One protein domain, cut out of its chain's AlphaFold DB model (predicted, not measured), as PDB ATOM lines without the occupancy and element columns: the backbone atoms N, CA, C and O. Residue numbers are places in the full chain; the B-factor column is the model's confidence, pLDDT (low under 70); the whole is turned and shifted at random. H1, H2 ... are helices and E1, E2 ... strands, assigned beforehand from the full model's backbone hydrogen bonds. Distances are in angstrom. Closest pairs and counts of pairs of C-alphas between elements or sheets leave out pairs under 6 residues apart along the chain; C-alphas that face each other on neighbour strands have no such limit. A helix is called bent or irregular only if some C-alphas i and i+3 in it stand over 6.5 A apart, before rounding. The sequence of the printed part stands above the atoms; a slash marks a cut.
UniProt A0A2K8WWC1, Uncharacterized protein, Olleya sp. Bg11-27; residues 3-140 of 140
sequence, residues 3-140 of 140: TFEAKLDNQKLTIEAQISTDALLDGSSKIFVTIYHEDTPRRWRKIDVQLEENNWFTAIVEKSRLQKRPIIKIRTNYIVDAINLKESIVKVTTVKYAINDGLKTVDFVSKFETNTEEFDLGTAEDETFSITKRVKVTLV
ATOM      1  N   THR A   3     138.481 180.225 157.509       85.81
ATOM      2  CA  THR A   3     138.146 181.656 157.450       85.81
ATOM      3  C   THR A   3     138.471 182.328 158.780       85.81
ATOM      4  O   THR A   3     138.186 181.778 159.841       85.81
ATOM      5  N   PHE A   4     139.065 183.517 158.718       86.06
ATOM      6  CA  PHE A   4     139.414 184.342 159.870       86.06
ATOM      7  C   PHE A   4     138.815 185.741 159.704       86.06
ATOM      8  O   PHE A   4     139.098 186.426 158.722       86.06
ATOM      9  N   GLU A   5     137.984 186.161 160.653       86.31
ATOM     10  CA  GLU A   5     137.441 187.521 160.707       86.31
ATOM     11  C   GLU A   5     138.375 188.426 161.507       86.31
ATOM     12  O   GLU A   5     138.750 188.082 162.630       86.31
ATOM     13  N   ALA A   6     138.739 189.571 160.929       79.62
ATOM     14  CA  ALA A   6     139.701 190.502 161.506       79.62
ATOM     15  C   ALA A   6     139.246 191.948 161.320       79.62
ATOM     16  O   ALA A   6     138.926 192.360 160.205       79.62
ATOM     17  N   LYS A   7     139.306 192.753 162.380       76.81
ATOM     18  CA  LYS A   7     139.009 194.194 162.287       76.81
ATOM     19  C   LYS A   7     140.223 195.003 161.794       76.81
ATOM     20  O   LYS A   7     140.103 196.075 161.194       76.81
ATOM     21  N   LEU A   8     141.428 194.443 161.985       69.38
ATOM     22  CA  LEU A   8     142.729 195.061 161.691       69.38
ATOM     23  C   LEU A   8     142.766 196.535 162.132       69.38
ATOM     24  O   LEU A   8     142.990 197.433 161.312       69.38
ATOM     25  N   ASP A   9     142.489 196.788 163.413       65.50
ATOM     26  CA  ASP A   9     142.652 198.120 164.015       65.50
ATOM     27  C   ASP A   9     144.147 198.510 164.020       65.50
ATOM     28  O   ASP A   9     144.501 199.659 163.753       65.50
ATOM     29  N   ASN A  10     145.037 197.519 164.170       62.84
ATOM     30  CA  ASN A  10     146.443 197.629 163.799       62.84
ATOM     31  C   ASN A  10     146.624 197.347 162.300       62.84
ATOM     32  O   ASN A  10     146.081 196.392 161.748       62.84
ATOM     33  N   GLN A  11     147.449 198.146 161.617       72.50
ATOM     34  CA  GLN A  11     147.722 197.990 160.178       72.50
ATOM     35  C   GLN A  11     148.488 196.698 159.822       72.50
ATOM     36  O   GLN A  11     148.977 196.578 158.698       72.50
ATOM     37  N   LYS A  12     148.647 195.753 160.754       81.50
ATOM     38  CA  LYS A  12     149.498 194.569 160.641       81.50
ATOM     39  C   LYS A  12     148.795 193.347 161.234       81.50
ATOM     40  O   LYS A  12     148.157 193.452 162.272       81.50
ATOM     41  N   LEU A  13     148.959 192.213 160.567       83.50
ATOM     42  CA  LEU A  13     148.583 190.878 161.005       83.50
ATOM     43  C   LEU A  13     149.871 190.082 161.200       83.50
ATOM     44  O   LEU A  13     150.686 190.025 160.275       83.50
ATOM     45  N   THR A  14     150.051 189.471 162.360       84.81
ATOM     46  CA  THR A  14     151.190 188.584 162.610       84.81
ATOM     47  C   THR A  14     150.746 187.144 162.400       84.81
ATOM     48  O   THR A  14     149.681 186.735 162.863       84.81
ATOM     49  N   ILE A  15     151.551 186.394 161.654       83.00
ATOM     50  CA  ILE A  15     151.411 184.959 161.449       83.00
ATOM     51  C   ILE A  15     152.623 184.314 162.096       83.00
ATOM     52  O   ILE A  15     153.752 184.568 161.675       83.00
ATOM     53  N   GLU A  16     152.377 183.469 163.079       81.19
ATOM     54  CA  GLU A  16     153.410 182.694 163.756       81.19
ATOM     55  C   GLU A  16     153.172 181.237 163.399       81.19
ATOM     56  O   GLU A  16     152.044 180.763 163.491       81.19
ATOM     57  N   ALA A  17     154.191 180.528 162.932       77.12
ATOM     58  CA  ALA A  17     154.099 179.120 162.588       77.12
ATOM     59  C   ALA A  17     155.177 178.335 163.330       77.12
ATOM     60  O   ALA A  17     156.340 178.720 163.336       77.12
ATOM     61  N   GLN A  18     154.787 177.207 163.910       78.00
ATOM     62  CA  GLN A  18     155.695 176.250 164.516       78.00
ATOM     63  C   GLN A  18     155.655 174.954 163.716       78.00
ATOM     64  O   GLN A  18     154.589 174.373 163.475       78.00
ATOM     65  N   ILE A  19     156.838 174.483 163.341       74.56
ATOM     66  CA  ILE A  19     157.022 173.151 162.778       74.56
ATOM     67  C   ILE A  19     157.487 172.238 163.905       74.56
ATOM     68  O   ILE A  19     158.598 172.386 164.409       74.56
ATOM     69  N   SER A  20     156.648 171.277 164.280       70.88
ATOM     70  CA  SER A  20     157.010 170.241 165.242       70.88
ATOM     71  C   SER A  20     156.918 168.888 164.553       70.88
ATOM     72  O   SER A  20     155.861 168.487 164.060       70.88
ATOM     73  N   THR A  21     158.059 168.219 164.452       67.94
ATOM     74  CA  THR A  21     158.165 166.884 163.874       67.94
ATOM     75  C   THR A  21     159.414 166.214 164.417       67.94
ATOM     76  O   THR A  21     160.481 166.824 164.463       67.94
ATOM     77  N   ASP A  22     159.261 164.957 164.812       64.50
ATOM     78  CA  ASP A  22     160.345 164.137 165.354       64.50
ATOM     79  C   ASP A  22     161.147 163.437 164.239       64.50
ATOM     80  O   ASP A  22     162.058 162.662 164.514       64.50
ATOM     81  N   ALA A  23     160.785 163.674 162.971       58.16
ATOM     82  CA  ALA A  23     161.273 162.919 161.816       58.16
ATOM     83  C   ALA A  23     162.041 163.758 160.782       58.16
ATOM     84  O   ALA A  23     162.270 163.289 159.667       58.16
ATOM     85  N   LEU A  24     162.428 164.992 161.119       60.69
ATOM     86  CA  LEU A  24     163.319 165.776 160.264       60.69
ATOM     87  C   LEU A  24     164.775 165.587 160.657       60.69
ATOM     88  O   LEU A  24     165.115 165.497 161.832       60.69
ATOM     89  N   LEU A  25     165.620 165.598 159.637       54.75
ATOM     90  CA  LEU A  25     167.056 165.749 159.782       54.75
ATOM     91  C   LEU A  25     167.411 167.229 159.939       54.75
ATOM     92  O   LEU A  25     166.686 168.112 159.464       54.75
ATOM     93  N   ASP A  26     168.529 167.492 160.612       52.12
ATOM     94  CA  ASP A  26     169.018 168.845 160.840       52.12
ATOM     95  C   ASP A  26     169.242 169.589 159.515       52.12
ATOM     96  O   ASP A  26     170.047 169.194 158.674       52.12
ATOM     97  N   GLY A  27     168.555 170.726 159.371       54.53
ATOM     98  CA  GLY A  27     168.881 171.754 158.387       54.53
ATOM     99  C   GLY A  27     168.264 171.572 156.998       54.53
ATOM    100  O   GLY A  27     168.856 170.965 156.118       54.53
ATOM    101  N   SER A  28     167.117 172.228 156.767       57.31
ATOM    102  CA  SER A  28     166.775 172.968 155.521       57.31
ATOM    103  C   SER A  28     165.272 173.248 155.336       57.31
ATOM    104  O   SER A  28     164.863 173.713 154.267       57.31
ATOM    105  N   SER A  29     164.435 173.041 156.358       62.31
ATOM    106  CA  SER A  29     163.015 173.416 156.308       62.31
ATOM    107  C   SER A  29     162.837 174.912 156.036       62.31
ATOM    108  O   SER A  29     163.440 175.761 156.693       62.31
ATOM    109  N   LYS A  30     162.000 175.252 155.051       69.69
ATOM    110  CA  LYS A  30     161.718 176.644 154.661       69.69
ATOM    111  C   LYS A  30     160.223 176.905 154.689       69.69
ATOM    112  O   LYS A  30     159.471 176.236 153.983       69.69
ATOM    113  N   ILE A  31     159.802 177.935 155.416       70.81
ATOM    114  CA  ILE A  31     158.435 178.456 155.330       70.81
ATOM    115  C   ILE A  31     158.363 179.574 154.288       70.81
ATOM    116  O   ILE A  31     159.212 180.462 154.205       70.81
ATOM    117  N   PHE A  32     157.313 179.522 153.481       77.88
ATOM    118  CA  PHE A  32     156.942 180.505 152.483       77.88
ATOM    119  C   PHE A  32     155.521 180.983 152.770       77.88
ATOM    120  O   PHE A  32     154.551 180.264 152.534       77.88
ATOM    121  N   VAL A  33     155.380 182.228 153.215       74.00
ATOM    122  CA  VAL A  33     154.068 182.876 153.323       74.00
ATOM    123  C   VAL A  33     153.801 183.676 152.051       74.00
ATOM    124  O   VAL A  33     154.644 184.453 151.602       74.00
ATOM    125  N   THR A  34     152.638 183.459 151.444       78.62
ATOM    126  CA  THR A  34     152.184 184.110 150.211       78.62
ATOM    127  C   THR A  34     150.777 184.658 150.397       78.62
ATOM    128  O   THR A  34     149.925 183.994 150.966       78.62
ATOM    129  N   ILE A  35     150.504 185.840 149.851       76.06
ATOM    130  CA  ILE A  35     149.173 186.463 149.852       76.06
ATOM    131  C   ILE A  35     148.658 186.665 148.423       76.06
ATOM    132  O   ILE A  35     149.395 187.138 147.547       76.06
ATOM    133  N   TYR A  36     147.408 186.287 148.163       79.81
ATOM    134  CA  TYR A  36     146.826 186.289 146.818       79.81
ATOM    135  C   TYR A  36     145.306 186.509 146.819       79.81
ATOM    136  O   TYR A  36     144.657 186.555 147.865       79.81
ATOM    137  N   HIS A  37     144.767 186.722 145.620       78.50
ATOM    138  CA  HIS A  37     143.336 186.850 145.356       78.50
ATOM    139  C   HIS A  37     142.824 185.567 144.695       78.50
ATOM    140  O   HIS A  37     143.576 184.930 143.956       78.50
ATOM    141  N   GLU A  38     141.560 185.215 144.927       73.12
ATOM    142  CA  GLU A  38     140.932 183.991 144.406       73.12
ATOM    143  C   GLU A  38     141.026 183.913 142.870       73.12
ATOM    144  O   GLU A  38     141.535 182.935 142.327       73.12
ATOM    145  N   ASP A  39     140.698 185.014 142.190       72.25
ATOM    146  CA  ASP A  39     140.714 185.115 140.720       72.25
ATOM    147  C   ASP A  39     142.108 185.284 140.089       72.25
ATOM    148  O   ASP A  39     142.272 185.168 138.875       72.25
ATOM    149  N   THR A  40     143.141 185.605 140.877       67.00
ATOM    150  CA  THR A  40     144.503 185.848 140.362       67.00
ATOM    151  C   THR A  40     145.564 185.132 141.204       67.00
ATOM    152  O   THR A  40     146.274 185.748 142.005       67.00
ATOM    153  N   PRO A  41     145.745 183.814 140.991       60.00
ATOM    154  CA  PRO A  41     146.694 183.006 141.760       60.00
ATOM    155  C   PRO A  41     148.189 183.223 141.408       60.00
ATOM    156  O   PRO A  41     149.062 182.654 142.069       60.00
ATOM    157  N   ARG A  42     148.540 184.050 140.406       54.19
ATOM    158  CA  ARG A  42     149.937 184.438 140.063       54.19
ATOM    159  C   ARG A  42     150.356 185.734 140.791       54.19
ATOM    160  O   ARG A  42     149.585 186.680 140.811       54.19
ATOM    161  N   ARG A  43     151.584 185.984 141.274       55.44
ATOM    162  CA  ARG A  43     152.665 185.201 141.896       55.44
ATOM    163  C   ARG A  43     153.378 186.185 142.866       55.44
ATOM    164  O   ARG A  43     153.878 187.213 142.437       55.44
ATOM    165  N   TRP A  44     153.306 185.890 144.163       54.72
ATOM    166  CA  TRP A  44     154.354 185.925 145.201       54.72
ATOM    167  C   TRP A  44     154.971 187.273 145.608       54.72
ATOM    168  O   TRP A  44     155.797 187.853 144.914       54.72
ATOM    169  N   ARG A  45     154.700 187.673 146.854       53.47
ATOM    170  CA  ARG A  45     155.731 188.280 147.698       53.47
ATOM    171  C   ARG A  45     156.021 187.291 148.812       53.47
ATOM    172  O   ARG A  45     155.121 186.994 149.592       53.47
ATOM    173  N   LYS A  46     157.248 186.766 148.828       56.81
ATOM    174  CA  LYS A  46     157.795 186.084 149.999       56.81
ATOM    175  C   LYS A  46     157.792 187.119 151.119       56.81
ATOM    176  O   LYS A  46     158.328 188.209 150.933       56.81
ATOM    177  N   ILE A  47     157.099 186.826 152.208       61.31
ATOM    178  CA  ILE A  47     157.250 187.613 153.429       61.31
ATOM    179  C   ILE A  47     158.528 187.121 154.091       61.31
ATOM    180  O   ILE A  47     158.782 185.913 154.085       61.31
ATOM    181  N   ASP A  48     159.351 188.046 154.575       56.88
ATOM    182  CA  ASP A  48     160.526 187.681 155.351       56.88
ATOM    183  C   ASP A  48     160.048 186.946 156.595       56.88
ATOM    184  O   ASP A  48     159.285 187.479 157.399       56.88
ATOM    185  N   VAL A  49     160.434 185.679 156.670       64.12
ATOM    186  CA  VAL A  49     160.143 184.818 157.801       64.12
ATOM    187  C   VAL A  49     161.395 184.804 158.655       64.12
ATOM    188  O   VAL A  49     162.465 184.437 158.161       64.12
ATOM    189  N   GLN A  50     161.274 185.226 159.906       61.47
ATOM    190  CA  GLN A  50     162.356 185.078 160.873       61.47
ATOM    191  C   GLN A  50     162.322 183.651 161.412       61.47
ATOM    192  O   GLN A  50     161.263 183.192 161.824       61.47
ATOM    193  N   LEU A  51     163.454 182.945 161.336       63.72
ATOM    194  CA  LEU A  51     163.634 181.674 162.032       63.72
ATOM    195  C   LEU A  51     164.039 181.997 163.468       63.72
ATOM    196  O   LEU A  51     165.085 182.604 163.690       63.72
ATOM    197  N   GLU A  52     163.202 181.596 164.409       68.31
ATOM    198  CA  GLU A  52     163.446 181.714 165.841       68.31
ATOM    199  C   GLU A  52     163.897 180.362 166.419       68.31
ATOM    200  O   GLU A  52     163.898 179.328 165.738       68.31
ATOM    201  N   GLU A  53     164.305 180.360 167.688       65.00
ATOM    202  CA  GLU A  53     164.631 179.131 168.414       65.00
ATOM    203  C   GLU A  53     163.429 178.161 168.410       65.00
ATOM    204  O   GLU A  53     162.269 178.574 168.384       65.00
ATOM    205  N   ASN A  54     163.683 176.849 168.437       69.75
ATOM    206  CA  ASN A  54     162.640 175.808 168.448       69.75
ATOM    207  C   ASN A  54     161.716 175.773 167.207       69.75
ATOM    208  O   ASN A  54     160.542 175.412 167.327       69.75
ATOM    209  N   ASN A  55     162.243 176.099 166.017       71.50
ATOM    210  CA  ASN A  55     161.530 176.017 164.729       71.50
ATOM    211  C   ASN A  55     160.269 176.895 164.656       71.50
ATOM    212  O   ASN A  55     159.258 176.505 164.053       71.50
ATOM    213  N   TRP A  56     160.335 178.070 165.279       75.44
ATOM    214  CA  TRP A  56     159.322 179.112 165.158       75.44
ATOM    215  C   TRP A  56     159.613 180.032 163.978       75.44
ATOM    216  O   TRP A  56     160.761 180.307 163.629       75.44
ATOM    217  N   PHE A  57     158.538 180.479 163.342       77.56
ATOM    218  CA  PHE A  57     158.570 181.258 162.119       77.56
ATOM    219  C   PHE A  57     157.564 182.393 162.198       77.56
ATOM    220  O   PHE A  57     156.358 182.146 162.205       77.56
ATOM    221  N   THR A  58     158.051 183.628 162.170       80.69
ATOM    222  CA  THR A  58     157.196 184.814 162.308       80.69
ATOM    223  C   THR A  58     157.150 185.606 161.006       80.69
ATOM    224  O   THR A  58     158.182 185.886 160.394       80.69
ATOM    225  N   ALA A  59     155.943 185.969 160.567       82.56
ATOM    226  CA  ALA A  59     155.688 186.760 159.370       82.56
ATOM    227  C   ALA A  59     154.669 187.873 159.653       82.56
ATOM    228  O   ALA A  59     153.636 187.644 160.275       82.56
ATOM    229  N   ILE A  60     154.924 189.078 159.139       83.25
ATOM    230  CA  ILE A  60     154.053 190.247 159.342       83.25
ATOM    231  C   ILE A  60     153.423 190.667 158.009       83.25
ATOM    232  O   ILE A  60     154.118 190.946 157.028       83.25
ATOM    233  N   VAL A  61     152.094 190.746 157.971       81.50
ATOM    234  CA  VAL A  61     151.301 191.141 156.798       81.50
ATOM    235  C   VAL A  61     150.627 192.485 157.044       81.50
ATOM    236  O   VAL A  61     149.899 192.651 158.010       81.50
ATOM    237  N   GLU A  62     150.801 193.449 156.144       82.75
ATOM    238  CA  GLU A  62     150.130 194.752 156.252       82.75
ATOM    239  C   GLU A  62     148.660 194.697 155.784       82.75
ATOM    240  O   GLU A  62     148.342 194.076 154.766       82.75
ATOM    241  N   LYS A  63     147.771 195.436 156.462       81.62
ATOM    242  CA  LYS A  63     146.326 195.551 156.173       81.62
ATOM    243  C   LYS A  63     146.027 195.917 154.722       81.62
ATOM    244  O   LYS A  63     145.152 195.320 154.097       81.62
ATOM    245  N   SER A  64     146.784 196.862 154.166       81.88
ATOM    246  CA  SER A  64     146.642 197.311 152.772       81.88
ATOM    247  C   SER A  64     146.810 196.171 151.762       81.88
ATOM    248  O   SER A  64     146.256 196.215 150.661       81.88
ATOM    249  N   ARG A  65     147.562 195.129 152.134       79.75
ATOM    250  CA  ARG A  65     147.770 193.942 151.307       79.75
ATOM    251  C   ARG A  65     146.590 192.981 151.410       79.75
ATOM    252  O   ARG A  65     146.160 192.474 150.379       79.75
ATOM    253  N   LEU A  66     146.042 192.793 152.611       80.94
ATOM    254  CA  LEU A  66     144.885 191.924 152.856       80.94
ATOM    255  C   LEU A  66     143.609 192.454 152.193       80.94
ATOM    256  O   LEU A  66     142.886 191.675 151.586       80.94
ATOM    257  N   GLN A  67     143.392 193.774 152.192       80.62
ATOM    258  CA  GLN A  67     142.255 194.398 151.493       80.62
ATOM    259  C   GLN A  67     142.197 194.048 149.997       80.62
ATOM    260  O   GLN A  67     141.120 193.896 149.437       80.62
ATOM    261  N   LYS A  68     143.357 193.925 149.339       80.06
ATOM    262  CA  LYS A  68     143.443 193.590 147.907       80.06
ATOM    263  C   LYS A  68     143.526 192.085 147.653       80.06
ATOM    264  O   LYS A  68     143.292 191.643 146.534       80.06
ATOM    265  N   ARG A  69     143.997 191.320 148.640       82.81
ATOM    266  CA  ARG A  69     144.400 189.912 148.525       82.81
ATOM    267  C   ARG A  69     144.122 189.207 149.857       82.81
ATOM    268  O   ARG A  69     145.043 189.067 150.665       82.81
ATOM    269  N   PRO A  70     142.867 188.798 150.101       84.19
ATOM    270  CA  PRO A  70     142.444 188.315 151.411       84.19
ATOM    271  C   PRO A  70     142.902 186.885 151.707       84.19
ATOM    272  O   PRO A  70     142.738 186.421 152.831       84.19
ATOM    273  N   ILE A  71     143.449 186.156 150.728       86.88
ATOM    274  CA  ILE A  71     143.840 184.762 150.928       86.88
ATOM    275  C   ILE A  71     145.322 184.680 151.279       86.88
ATOM    276  O   ILE A  71     146.194 185.053 150.490       86.88
ATOM    277  N   ILE A  72     145.600 184.131 152.456       85.62
ATOM    278  CA  ILE A  72     146.936 183.817 152.947       85.62
ATOM    279  C   ILE A  72     147.199 182.333 152.676       85.62
ATOM    280  O   ILE A  72     146.451 181.462 153.112       85.62
ATOM    281  N   LYS A  73     148.275 182.039 151.946       85.12
ATOM    282  CA  LYS A  73     148.837 180.701 151.767       85.12
ATOM    283  C   LYS A  73     150.132 180.591 152.562       85.12
ATOM    284  O   LYS A  73     151.105 181.273 152.246       85.12
ATOM    285  N   ILE A  74     150.158 179.693 153.533       81.69
ATOM    286  CA  ILE A  74     151.354 179.318 154.284       81.69
ATOM    287  C   ILE A  74     151.829 177.995 153.694       81.69
ATOM    288  O   ILE A  74     151.113 177.000 153.766       81.69
ATOM    289  N   ARG A  75     152.989 177.989 153.036       81.12
ATOM    290  CA  ARG A  75     153.601 176.775 152.493       81.12
ATOM    291  C   ARG A  75     154.899 176.485 153.220       81.12
ATOM    292  O   ARG A  75     155.828 177.277 153.129       81.12
ATOM    293  N   THR A  76     154.998 175.326 153.837       77.19
ATOM    294  CA  THR A  76     156.239 174.836 154.426       77.19
ATOM    295  C   THR A  76     156.831 173.775 153.523       77.19
ATOM    296  O   THR A  76     156.141 172.821 153.188       77.19
ATOM    297  N   ASN A  77     158.085 173.943 153.118       76.94
ATOM    298  CA  ASN A  77     158.822 172.956 152.344       76.94
ATOM    299  C   ASN A  77     159.795 172.204 153.238       76.94
ATOM    300  O   ASN A  77     160.533 172.825 154.008       76.94
ATOM    301  N   TYR A  78     159.849 170.902 153.019       74.50
ATOM    302  CA  TYR A  78     160.781 169.981 153.635       74.50
ATOM    303  C   TYR A  78     161.586 169.294 152.542       74.50
ATOM    304  O   TYR A  78     161.051 168.985 151.473       74.50
ATOM    305  N   ILE A  79     162.866 169.083 152.822       73.38
ATOM    306  CA  ILE A  79     163.769 168.280 152.002       73.38
ATOM    307  C   ILE A  79     164.081 167.032 152.822       73.38
ATOM    308  O   ILE A  79     164.319 167.143 154.024       73.38
ATOM    309  N   VAL A  80     163.997 165.861 152.199       73.19
ATOM    310  CA  VAL A  80     164.176 164.567 152.865       73.19
ATOM    311  C   VAL A  80     165.303 163.781 152.213       73.19
ATOM    312  O   VAL A  80     165.424 163.793 150.997       73.19
ATOM    313  N   ASP A  81     166.064 163.038 153.012       69.06
ATOM    314  CA  ASP A  81     167.212 162.257 152.524       69.06
ATOM    315  C   ASP A  81     166.832 161.080 151.619       69.06
ATOM    316  O   ASP A  81     167.670 160.561 150.886       69.06
ATOM    317  N   ALA A  82     165.587 160.604 151.694       75.56
ATOM    318  CA  ALA A  82     165.128 159.495 150.873       75.56
ATOM    319  C   ALA A  82     163.642 159.621 150.524       75.56
ATOM    320  O   ALA A  82     162.786 159.842 151.384       75.56
ATOM    321  N   ILE A  83     163.328 159.406 149.243       72.62
ATOM    322  CA  ILE A  83     161.971 159.510 148.682       72.62
ATOM    323  C   ILE A  83     160.976 158.593 149.410       72.62
ATOM    324  O   ILE A  83     159.831 158.978 149.647       72.62
ATOM    325  N   ASN A  84     161.408 157.399 149.823       76.81
ATOM    326  CA  ASN A  84     160.556 156.425 150.512       76.81
ATOM    327  C   ASN A  84     160.191 156.816 151.957       76.81
ATOM    328  O   ASN A  84     159.314 156.187 152.544       76.81
ATOM    329  N   LEU A  85     160.828 157.840 152.539       77.19
ATOM    330  CA  LEU A  85     160.525 158.311 153.895       77.19
ATOM    331  C   LEU A  85     159.452 159.405 153.931       77.19
ATOM    332  O   LEU A  85     158.913 159.673 155.007       77.19
ATOM    333  N   LYS A  86     159.093 159.998 152.780       77.81
ATOM    334  CA  LYS A  86     158.111 161.095 152.681       77.81
ATOM    335  C   LYS A  86     156.812 160.787 153.427       77.81
ATOM    336  O   LYS A  86     156.374 161.583 154.252       77.81
ATOM    337  N   GLU A  87     156.219 159.620 153.182       78.44
ATOM    338  CA  GLU A  87     154.941 159.235 153.793       78.44
ATOM    339  C   GLU A  87     155.036 159.069 155.315       78.44
ATOM    340  O   GLU A  87     154.130 159.475 156.044       78.44
ATOM    341  N   SER A  88     156.133 158.495 155.810       79.44
ATOM    342  CA  SER A  88     156.359 158.289 157.244       79.44
ATOM    343  C   SER A  88     156.567 159.615 157.976       79.44
ATOM    344  O   SER A  88     155.972 159.828 159.030       79.44
ATOM    345  N   ILE A  89     157.349 160.530 157.393       77.38
ATOM    346  CA  ILE A  89     157.597 161.869 157.951       77.38
ATOM    347  C   ILE A  89     156.298 162.674 157.993       77.38
ATOM    348  O   ILE A  89     155.983 163.328 158.988       77.38
ATOM    349  N   VAL A  90     155.504 162.607 156.929       78.25
ATOM    350  CA  VAL A  90     154.242 163.340 156.818       78.25
ATOM    351  C   VAL A  90     153.227 162.907 157.873       78.25
ATOM    352  O   VAL A  90     152.576 163.768 158.466       78.25
ATOM    353  N   LYS A  91     153.142 161.608 158.185       79.44
ATOM    354  CA  LYS A  91     152.248 161.087 159.235       79.44
ATOM    355  C   LYS A  91     152.541 161.659 160.622       79.44
ATOM    356  O   LYS A  91     151.615 161.827 161.408       79.44
ATOM    357  N   VAL A  92     153.798 161.987 160.917       79.69
ATOM    358  CA  VAL A  92     154.203 162.536 162.223       79.69
ATOM    359  C   VAL A  92     154.378 164.056 162.220       79.69
ATOM    360  O   VAL A  92     154.605 164.660 163.266       79.69
ATOM    361  N   THR A  93     154.247 164.708 161.061       77.62
ATOM    362  CA  THR A  93     154.442 166.155 160.952       77.62
ATOM    363  C   THR A  93     153.221 166.918 161.455       77.62
ATOM    364  O   THR A  93     152.105 166.729 160.970       77.62
ATOM    365  N   THR A  94     153.445 167.845 162.389       79.31
ATOM    366  CA  THR A  94     152.426 168.788 162.859       79.31
ATOM    367  C   THR A  94     152.852 170.220 162.545       79.31
ATOM    368  O   THR A  94     153.897 170.686 163.001       79.31
ATOM    369  N   VAL A  95     152.011 170.943 161.801       77.81
ATOM    370  CA  VAL A  95     152.187 172.381 161.558       77.81
ATOM    371  C   VAL A  95     151.164 173.133 162.391       77.81
ATOM    372  O   VAL A  95     149.959 173.006 162.171       77.81
ATOM    373  N   LYS A  96     151.641 173.920 163.350       82.81
ATOM    374  CA  LYS A  96     150.801 174.834 164.126       82.81
ATOM    375  C   LYS A  96     151.006 176.236 163.596       82.81
ATOM    376  O   LYS A  96     152.132 176.590 163.258       82.81
ATOM    377  N   TYR A  97     149.950 177.029 163.520       83.62
ATOM    378  CA  TYR A  97     150.100 178.448 163.244       83.62
ATOM    379  C   TYR A  97     149.022 179.271 163.936       83.62
ATOM    380  O   TYR A  97     147.882 178.831 164.067       83.62
ATOM    381  N   ALA A  98     149.397 180.471 164.349       86.06
ATOM    382  CA  ALA A  98     148.527 181.449 164.969       86.06
ATOM    383  C   ALA A  98     148.407 182.670 164.060       86.06
ATOM    384  O   ALA A  98     149.376 183.106 163.433       86.06
ATOM    385  N   ILE A  99     147.196 183.213 163.975       86.69
ATOM    386  CA  ILE A  99     146.923 184.487 163.319       86.69
ATOM    387  C   ILE A  99     146.491 185.481 164.392       86.69
ATOM    388  O   ILE A  99     145.495 185.246 165.076       86.69
ATOM    389  N   ASN A 100     147.228 186.587 164.516       86.75
ATOM    390  CA  ASN A 100     146.995 187.627 165.514       86.75
ATOM    391  C   ASN A 100     146.821 189.000 164.843       86.75
ATOM    392  O   ASN A 100     147.701 189.455 164.106       86.75
ATOM    393  N   ASP A 101     145.689 189.663 165.100       83.56
ATOM    394  CA  ASP A 101     145.385 191.019 164.609       83.56
ATOM    395  C   ASP A 101     145.566 192.136 165.659       83.56
ATOM    396  O   ASP A 101     145.259 193.303 165.400       83.56
ATOM    397  N   GLY A 102     146.087 191.788 166.837       78.81
ATOM    398  CA  GLY A 102     146.282 192.661 167.993       78.81
ATOM    399  C   GLY A 102     145.121 192.657 168.992       78.81
ATOM    400  O   GLY A 102     145.321 193.074 170.130       78.81
ATOM    401  N   LEU A 103     143.933 192.181 168.603       79.44
ATOM    402  CA  LEU A 103     142.752 192.073 169.474       79.44
ATOM    403  C   LEU A 103     142.327 190.619 169.684       79.44
ATOM    404  O   LEU A 103     141.785 190.273 170.733       79.44
ATOM    405  N   LYS A 104     142.565 189.777 168.679       82.69
ATOM    406  CA  LYS A 104     142.208 188.366 168.674       82.69
ATOM    407  C   LYS A 104     143.358 187.539 168.113       82.69
ATOM    408  O   LYS A 104     143.923 187.865 167.068       82.69
ATOM    409  N   THR A 105     143.617 186.420 168.778       86.38
ATOM    410  CA  THR A 105     144.477 185.347 168.275       86.38
ATOM    411  C   THR A 105     143.612 184.138 167.959       86.38
ATOM    412  O   THR A 105     142.728 183.783 168.741       86.38
ATOM    413  N   VAL A 106     143.837 183.525 166.800       86.88
ATOM    414  CA  VAL A 106     143.235 182.237 166.444       86.88
ATOM    415  C   VAL A 106     144.336 181.265 166.067       86.88
ATOM    416  O   VAL A 106     145.119 181.528 165.152       86.88
ATOM    417  N   ASP A 107     144.350 180.140 166.770       88.25
ATOM    418  CA  ASP A 107     145.273 179.041 166.553       88.25
ATOM    419  C   ASP A 107     144.677 177.998 165.619       88.25
ATOM    420  O   ASP A 107     143.497 177.650 165.678       88.25
ATOM    421  N   PHE A 108     145.542 177.449 164.783       86.19
ATOM    422  CA  PHE A 108     145.209 176.399 163.851       86.19
ATOM    423  C   PHE A 108     146.281 175.320 163.890       86.19
ATOM    424  O   PHE A 108     147.471 175.577 164.093       86.19
ATOM    425  N   VAL A 109     145.850 174.087 163.647       84.00
ATOM    426  CA  VAL A 109     146.728 172.924 163.587       84.00
ATOM    427  C   VAL A 109     146.417 172.165 162.308       84.00
ATOM    428  O   VAL A 109     145.272 171.782 162.077       84.00
ATOM    429  N   SER A 110     147.434 171.938 161.478       81.81
ATOM    430  CA  SER A 110     147.335 171.043 160.329       81.81
ATOM    431  C   SER A 110     148.158 169.783 160.573       81.81
ATOM    432  O   SER A 110     149.364 169.842 160.837       81.81
ATOM    433  N   LYS A 111     147.464 168.644 160.509       82.62
ATOM    434  CA  LYS A 111     148.017 167.289 160.531       82.62
ATOM    435  C   LYS A 111     147.639 166.582 159.236       82.62
ATOM    436  O   LYS A 111     146.582 166.863 158.668       82.62
ATOM    437  N   PHE A 112     148.468 165.635 158.809       75.31
ATOM    438  CA  PHE A 112     148.214 164.859 157.595       75.31
ATOM    439  C   PHE A 112     146.876 164.130 157.625       75.31
ATOM    440  O   PHE A 112     146.079 164.266 156.702       75.31
ATOM    441  N   GLU A 113     146.601 163.424 158.720       72.56
ATOM    442  CA  GLU A 113     145.401 162.598 158.881       72.56
ATOM    443  C   GLU A 113     144.097 163.392 158.740       72.56
ATOM    444  O   GLU A 113     143.080 162.845 158.326       72.56
ATOM    445  N   THR A 114     144.124 164.687 159.065       74.12
ATOM    446  CA  THR A 114     142.944 165.557 159.037       74.12
ATOM    447  C   THR A 114     142.842 166.408 157.777       74.12
ATOM    448  O   THR A 114     141.766 166.923 157.501       74.12
ATOM    449  N   ASN A 115     143.935 166.592 157.028       73.00
ATOM    450  CA  ASN A 115     144.001 167.536 155.908       73.00
ATOM    451  C   ASN A 115     144.834 166.986 154.741       73.00
ATOM    452  O   ASN A 115     145.748 167.657 154.274       73.00
ATOM    453  N   THR A 116     144.548 165.781 154.251       70.12
ATOM    454  CA  THR A 116     145.345 165.120 153.195       70.12
ATOM    455  C   THR A 116     145.536 165.974 151.933       70.12
ATOM    456  O   THR A 116     146.614 165.965 151.347       70.12
ATOM    457  N   GLU A 117     144.541 166.782 151.557       76.25
ATOM    458  CA  GLU A 117     144.590 167.701 150.405       76.25
ATOM    459  C   GLU A 117     145.573 168.879 150.576       76.25
ATOM    460  O   GLU A 117     145.903 169.577 149.615       76.25
ATOM    461  N   GLU A 118     146.039 169.129 151.801       74.88
ATOM    462  CA  GLU A 118     146.999 170.188 152.128       74.88
ATOM    463  C   GLU A 118     148.458 169.727 151.986       74.88
ATOM    464  O   GLU A 118     149.370 170.549 152.106       74.88
ATOM    465  N   PHE A 119     148.696 168.443 151.702       76.19
ATOM    466  CA  PHE A 119     150.029 167.855 151.596       76.19
ATOM    467  C   PHE A 119     150.372 167.574 150.135       76.19
ATOM    468  O   PHE A 119     149.765 166.740 149.472       76.19
ATOM    469  N   ASP A 120     151.382 168.275 149.642       82.00
ATOM    470  CA  ASP A 120     151.984 168.061 148.334       82.00
ATOM    471  C   ASP A 120     153.267 167.253 148.539       82.00
ATOM    472  O   ASP A 120     154.281 167.787 148.989       82.00
ATOM    473  N   LEU A 121     153.215 165.952 148.259       78.31
ATOM    474  CA  LEU A 121     154.341 165.038 148.466       78.31
ATOM    475  C   LEU A 121     155.441 165.172 147.408       78.31
ATOM    476  O   LEU A 121     156.409 164.418 147.462       78.31
ATOM    477  N   GLY A 122     155.310 166.106 146.463       74.44
ATOM    478  CA  GLY A 122     156.161 166.135 145.285       74.44
ATOM    479  C   GLY A 122     155.950 164.900 144.406       74.44
ATOM    480  O   GLY A 122     155.011 164.118 144.570       74.44
ATOM    481  N   THR A 123     156.821 164.738 143.428       78.25
ATOM    482  CA  THR A 123     156.829 163.616 142.489       78.25
ATOM    483  C   THR A 123     157.788 162.515 142.951       78.25
ATOM    484  O   THR A 123     158.564 162.682 143.891       78.25
ATOM    485  N   ALA A 124     157.730 161.349 142.305       67.88
ATOM    486  CA  ALA A 124     158.536 160.188 142.687       67.88
ATOM    487  C   ALA A 124     160.055 160.396 142.529       67.88
ATOM    488  O   ALA A 124     160.818 159.604 143.066       67.88
ATOM    489  N   GLU A 125     160.493 161.431 141.810       78.44
ATOM    490  CA  GLU A 125     161.910 161.713 141.547       78.44
ATOM    491  C   GLU A 125     162.460 162.885 142.374       78.44
ATOM    492  O   GLU A 125     163.659 163.152 142.324       78.44
ATOM    493  N   ASP A 126     161.616 163.601 143.127       75.88
ATOM    494  CA  ASP A 126     162.061 164.734 143.939       75.88
ATOM    495  C   ASP A 126     162.183 164.375 145.426       75.88
ATOM    496  O   ASP A 126     161.422 163.593 145.982       75.88
ATOM    497  N   GLU A 127     163.151 164.974 146.111       76.88
ATOM    498  CA  GLU A 127     163.377 164.816 147.556       76.88
ATOM    499  C   GLU A 127     162.632 165.885 148.366       76.88
ATOM    500  O   GLU A 127     163.007 166.237 149.480       76.88
ATOM    501  N   THR A 128     161.579 166.469 147.792       77.19
ATOM    502  CA  THR A 128     160.853 167.585 148.398       77.19
ATOM    503  C   THR A 128     159.415 167.190 148.671       77.19
ATOM    504  O   THR A 128     158.751 166.599 147.828       77.19
ATOM    505  N   PHE A 129     158.900 167.581 149.831       79.62
ATOM    506  CA  PHE A 129     157.461 167.650 150.049       79.62
ATOM    507  C   PHE A 129     157.099 168.993 150.679       79.62
ATOM    508  O   PHE A 129     157.934 169.672 151.285       79.62
ATOM    509  N   SER A 130     155.855 169.425 150.508       79.88
ATOM    510  CA  SER A 130     155.366 170.673 151.069       79.88
ATOM    511  C   SER A 130     153.997 170.533 151.710       79.88
ATOM    512  O   SER A 130     153.125 169.819 151.229       79.88
ATOM    513  N   ILE A 131     153.802 171.263 152.800       79.94
ATOM    514  CA  ILE A 131     152.517 171.393 153.477       79.94
ATOM    515  C   ILE A 131     151.995 172.784 153.167       79.94
ATOM    516  O   ILE A 131     152.681 173.776 153.402       79.94
ATOM    517  N   THR A 132     150.799 172.866 152.600       82.88
ATOM    518  CA  THR A 132     150.151 174.109 152.196       82.88
ATOM    519  C   THR A 132     148.872 174.315 152.983       82.88
ATOM    520  O   THR A 132     147.885 173.625 152.761       82.88
ATOM    521  N   LYS A 133     148.827 175.387 153.770       85.62
ATOM    522  CA  LYS A 133     147.601 175.865 154.393       85.62
ATOM    523  C   LYS A 133     147.083 177.131 153.737       85.62
ATOM    524  O   LYS A 133     147.858 178.033 153.417       85.62
ATOM    525  N   ARG A 134     145.765 177.209 153.535       86.88
ATOM    526  CA  ARG A 134     145.078 178.398 153.013       86.88
ATOM    527  C   ARG A 134     144.078 178.917 154.036       86.88
ATOM    528  O   ARG A 134     143.231 178.157 154.502       86.88
ATOM    529  N   VAL A 135     144.149 180.216 154.300       86.81
ATOM    530  CA  VAL A 135     143.218 180.940 155.165       86.81
ATOM    531  C   VAL A 135     142.667 182.139 154.403       86.81
ATOM    532  O   VAL A 135     143.431 182.895 153.801       86.81
ATOM    533  N   LYS A 136     141.346 182.313 154.421       88.88
ATOM    534  CA  LYS A 136     140.670 183.508 153.910       88.88
ATOM    535  C   LYS A 136     140.466 184.493 155.055       88.88
ATOM    536  O   LYS A 136     139.855 184.146 156.060       88.88
ATOM    537  N   VAL A 137     140.968 185.712 154.902       87.38
ATOM    538  CA  VAL A 137     140.761 186.796 155.863       87.38
ATOM    539  C   VAL A 137     139.584 187.650 155.414       87.38
ATOM    540  O   VAL A 137     139.615 188.235 154.331       87.38
ATOM    541  N   THR A 138     138.563 187.743 156.257       86.69
ATOM    542  CA  THR A 138     137.419 188.636 156.066       86.69
ATOM    543  C   THR A 138     137.612 189.856 156.953       86.69
ATOM    544  O   THR A 138     137.733 189.727 158.171       86.69
ATOM    545  N   LEU A 139     137.675 191.039 156.343       83.69
ATOM    546  CA  LEU A 139     137.799 192.288 157.088       83.69
ATOM    547  C   LEU A 139     136.417 192.761 157.532       83.69
ATOM    548  O   LEU A 139     135.531 192.886 156.684       83.69
ATOM    549  N   VAL A 140     136.264 193.006 158.833       79.94
ATOM    550  CA  VAL A 140     135.035 193.508 159.477       79.94
ATOM    551  C   VAL A 140     135.204 194.923 160.005       79.94
ATOM    552  O   VAL A 140     136.342 195.293 160.374       79.94
TER     553      VAL A 140
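This is residues 3 to 140 of the 140 residues of an uncharacterized protein of Olleya sp. Bg11-27 (UniProt A0A2K8WWC1). Two twisted sheets lie face to face as a sandwich, E4, E5, E2, E7 and E8 in one layer and E1, E9, E6 and E3 in the other, with their strands crossing at a small angle of 24 degrees. A short helix sits at each end of the sandwich: H1 where the chain passes from E5 to E6, and H2 at the opposite end, where it passes from E6 to E7. The 138 printed residues hold two named helices and nine named strands, in the order E1 E2 E3 E4 E5 H1 E6 H2 E7 E8 E9, and the class is mostly strand. The larger sheet runs E4, E5, E2, E7, E8, all antiparallel; the smaller runs E1, E9, E6, E3 and is mixed. The whole is compact, with a radius of gyration of the C-alphas of 15.3 A, and spans 46 by 33 by 26 A.

Begin in the larger sheet with E2, residues 12 to 20, which runs 25.9 A from C-alpha 12 at (149.498, 194.569, 160.641) to C-alpha 20 at (157.010, 170.241, 165.242). Beside it look for E5, residues 56 to 62, 20.2 A long, and E7, residues 94 to 100, 19.8 A long. The edge strands are E4, residues 50 to 52, and E8, residues 105 to 111, the latter 20.0 A long. In the smaller sheet find E9, residues 128 to 139, the longest strand at 34.9 A, which ends with C-alpha 139 at (137.799, 192.288, 157.088). Its companions are E6, residues 71 to 79, 25.9 A long; E3, residues 30 to 36, 19.4 A long; and E1, residues 3 to 6. H1 is residues 63 to 68; H2 is residues 83 to 92, 15.9 A long and irregular, with C-alphas 84 and 87 7.1 A apart.

In the larger sheet, E2 and E7 are antiparallel at 164 degrees, with N 18 and O 96 at 2.8 A. On the other side of E2 is E5, antiparallel at 160 degrees, with N 15 and O 59 at 2.8 A. E4 and E5 form a hairpin, with N 52 and O 56 at 2.9 A; E7 and E8 form another, with N 97 and O 108 at 2.9 A. Cross to the smaller sheet, whose facing part is 9.2 A away centre to centre. There E9 and E6 are antiparallel at 165 degrees, with N 74 and O 133 at 2.8 A, and E6 and E3 are antiparallel, with N 32 and O 75 at 2.7 A. The pairing of E9 is staggered: residues 128 to 136 pair with E6, and residues 136 to 139 with E1, which is parallel to it, N 4 and O 136 being 2.8 A apart. H1 stands at the smaller sheet's level, with a height of 1.4 A; its closest C-alphas to E9 are Leu 66 and Val 137, 7.2 A apart. H1 only grazes the larger sheet. H2 is on the smaller sheet, over E9, at a height of 9.9 A. H1 and H2 are apart. Of the O i to N i+4 pairs, 1 of 2 in H1 and 3 of 6 in H2 are within hydrogen-bond range.

The C-alphas of Asp 9 and Asn 84 are the two farthest apart, at 47.3 A. The printed part has no cut and ends at Val 140, the chain's last residue. Two links are long: residues 37 to 49 and residues 112 to 127, where residues 119 to 120 make a short antiparallel pairing with residues 130 to 131 of E9. The mean pLDDT of the printed part is 75.9; look for values under 70 at residues 8 to 10, 21 to 30, 40 to 54, 81 and 124.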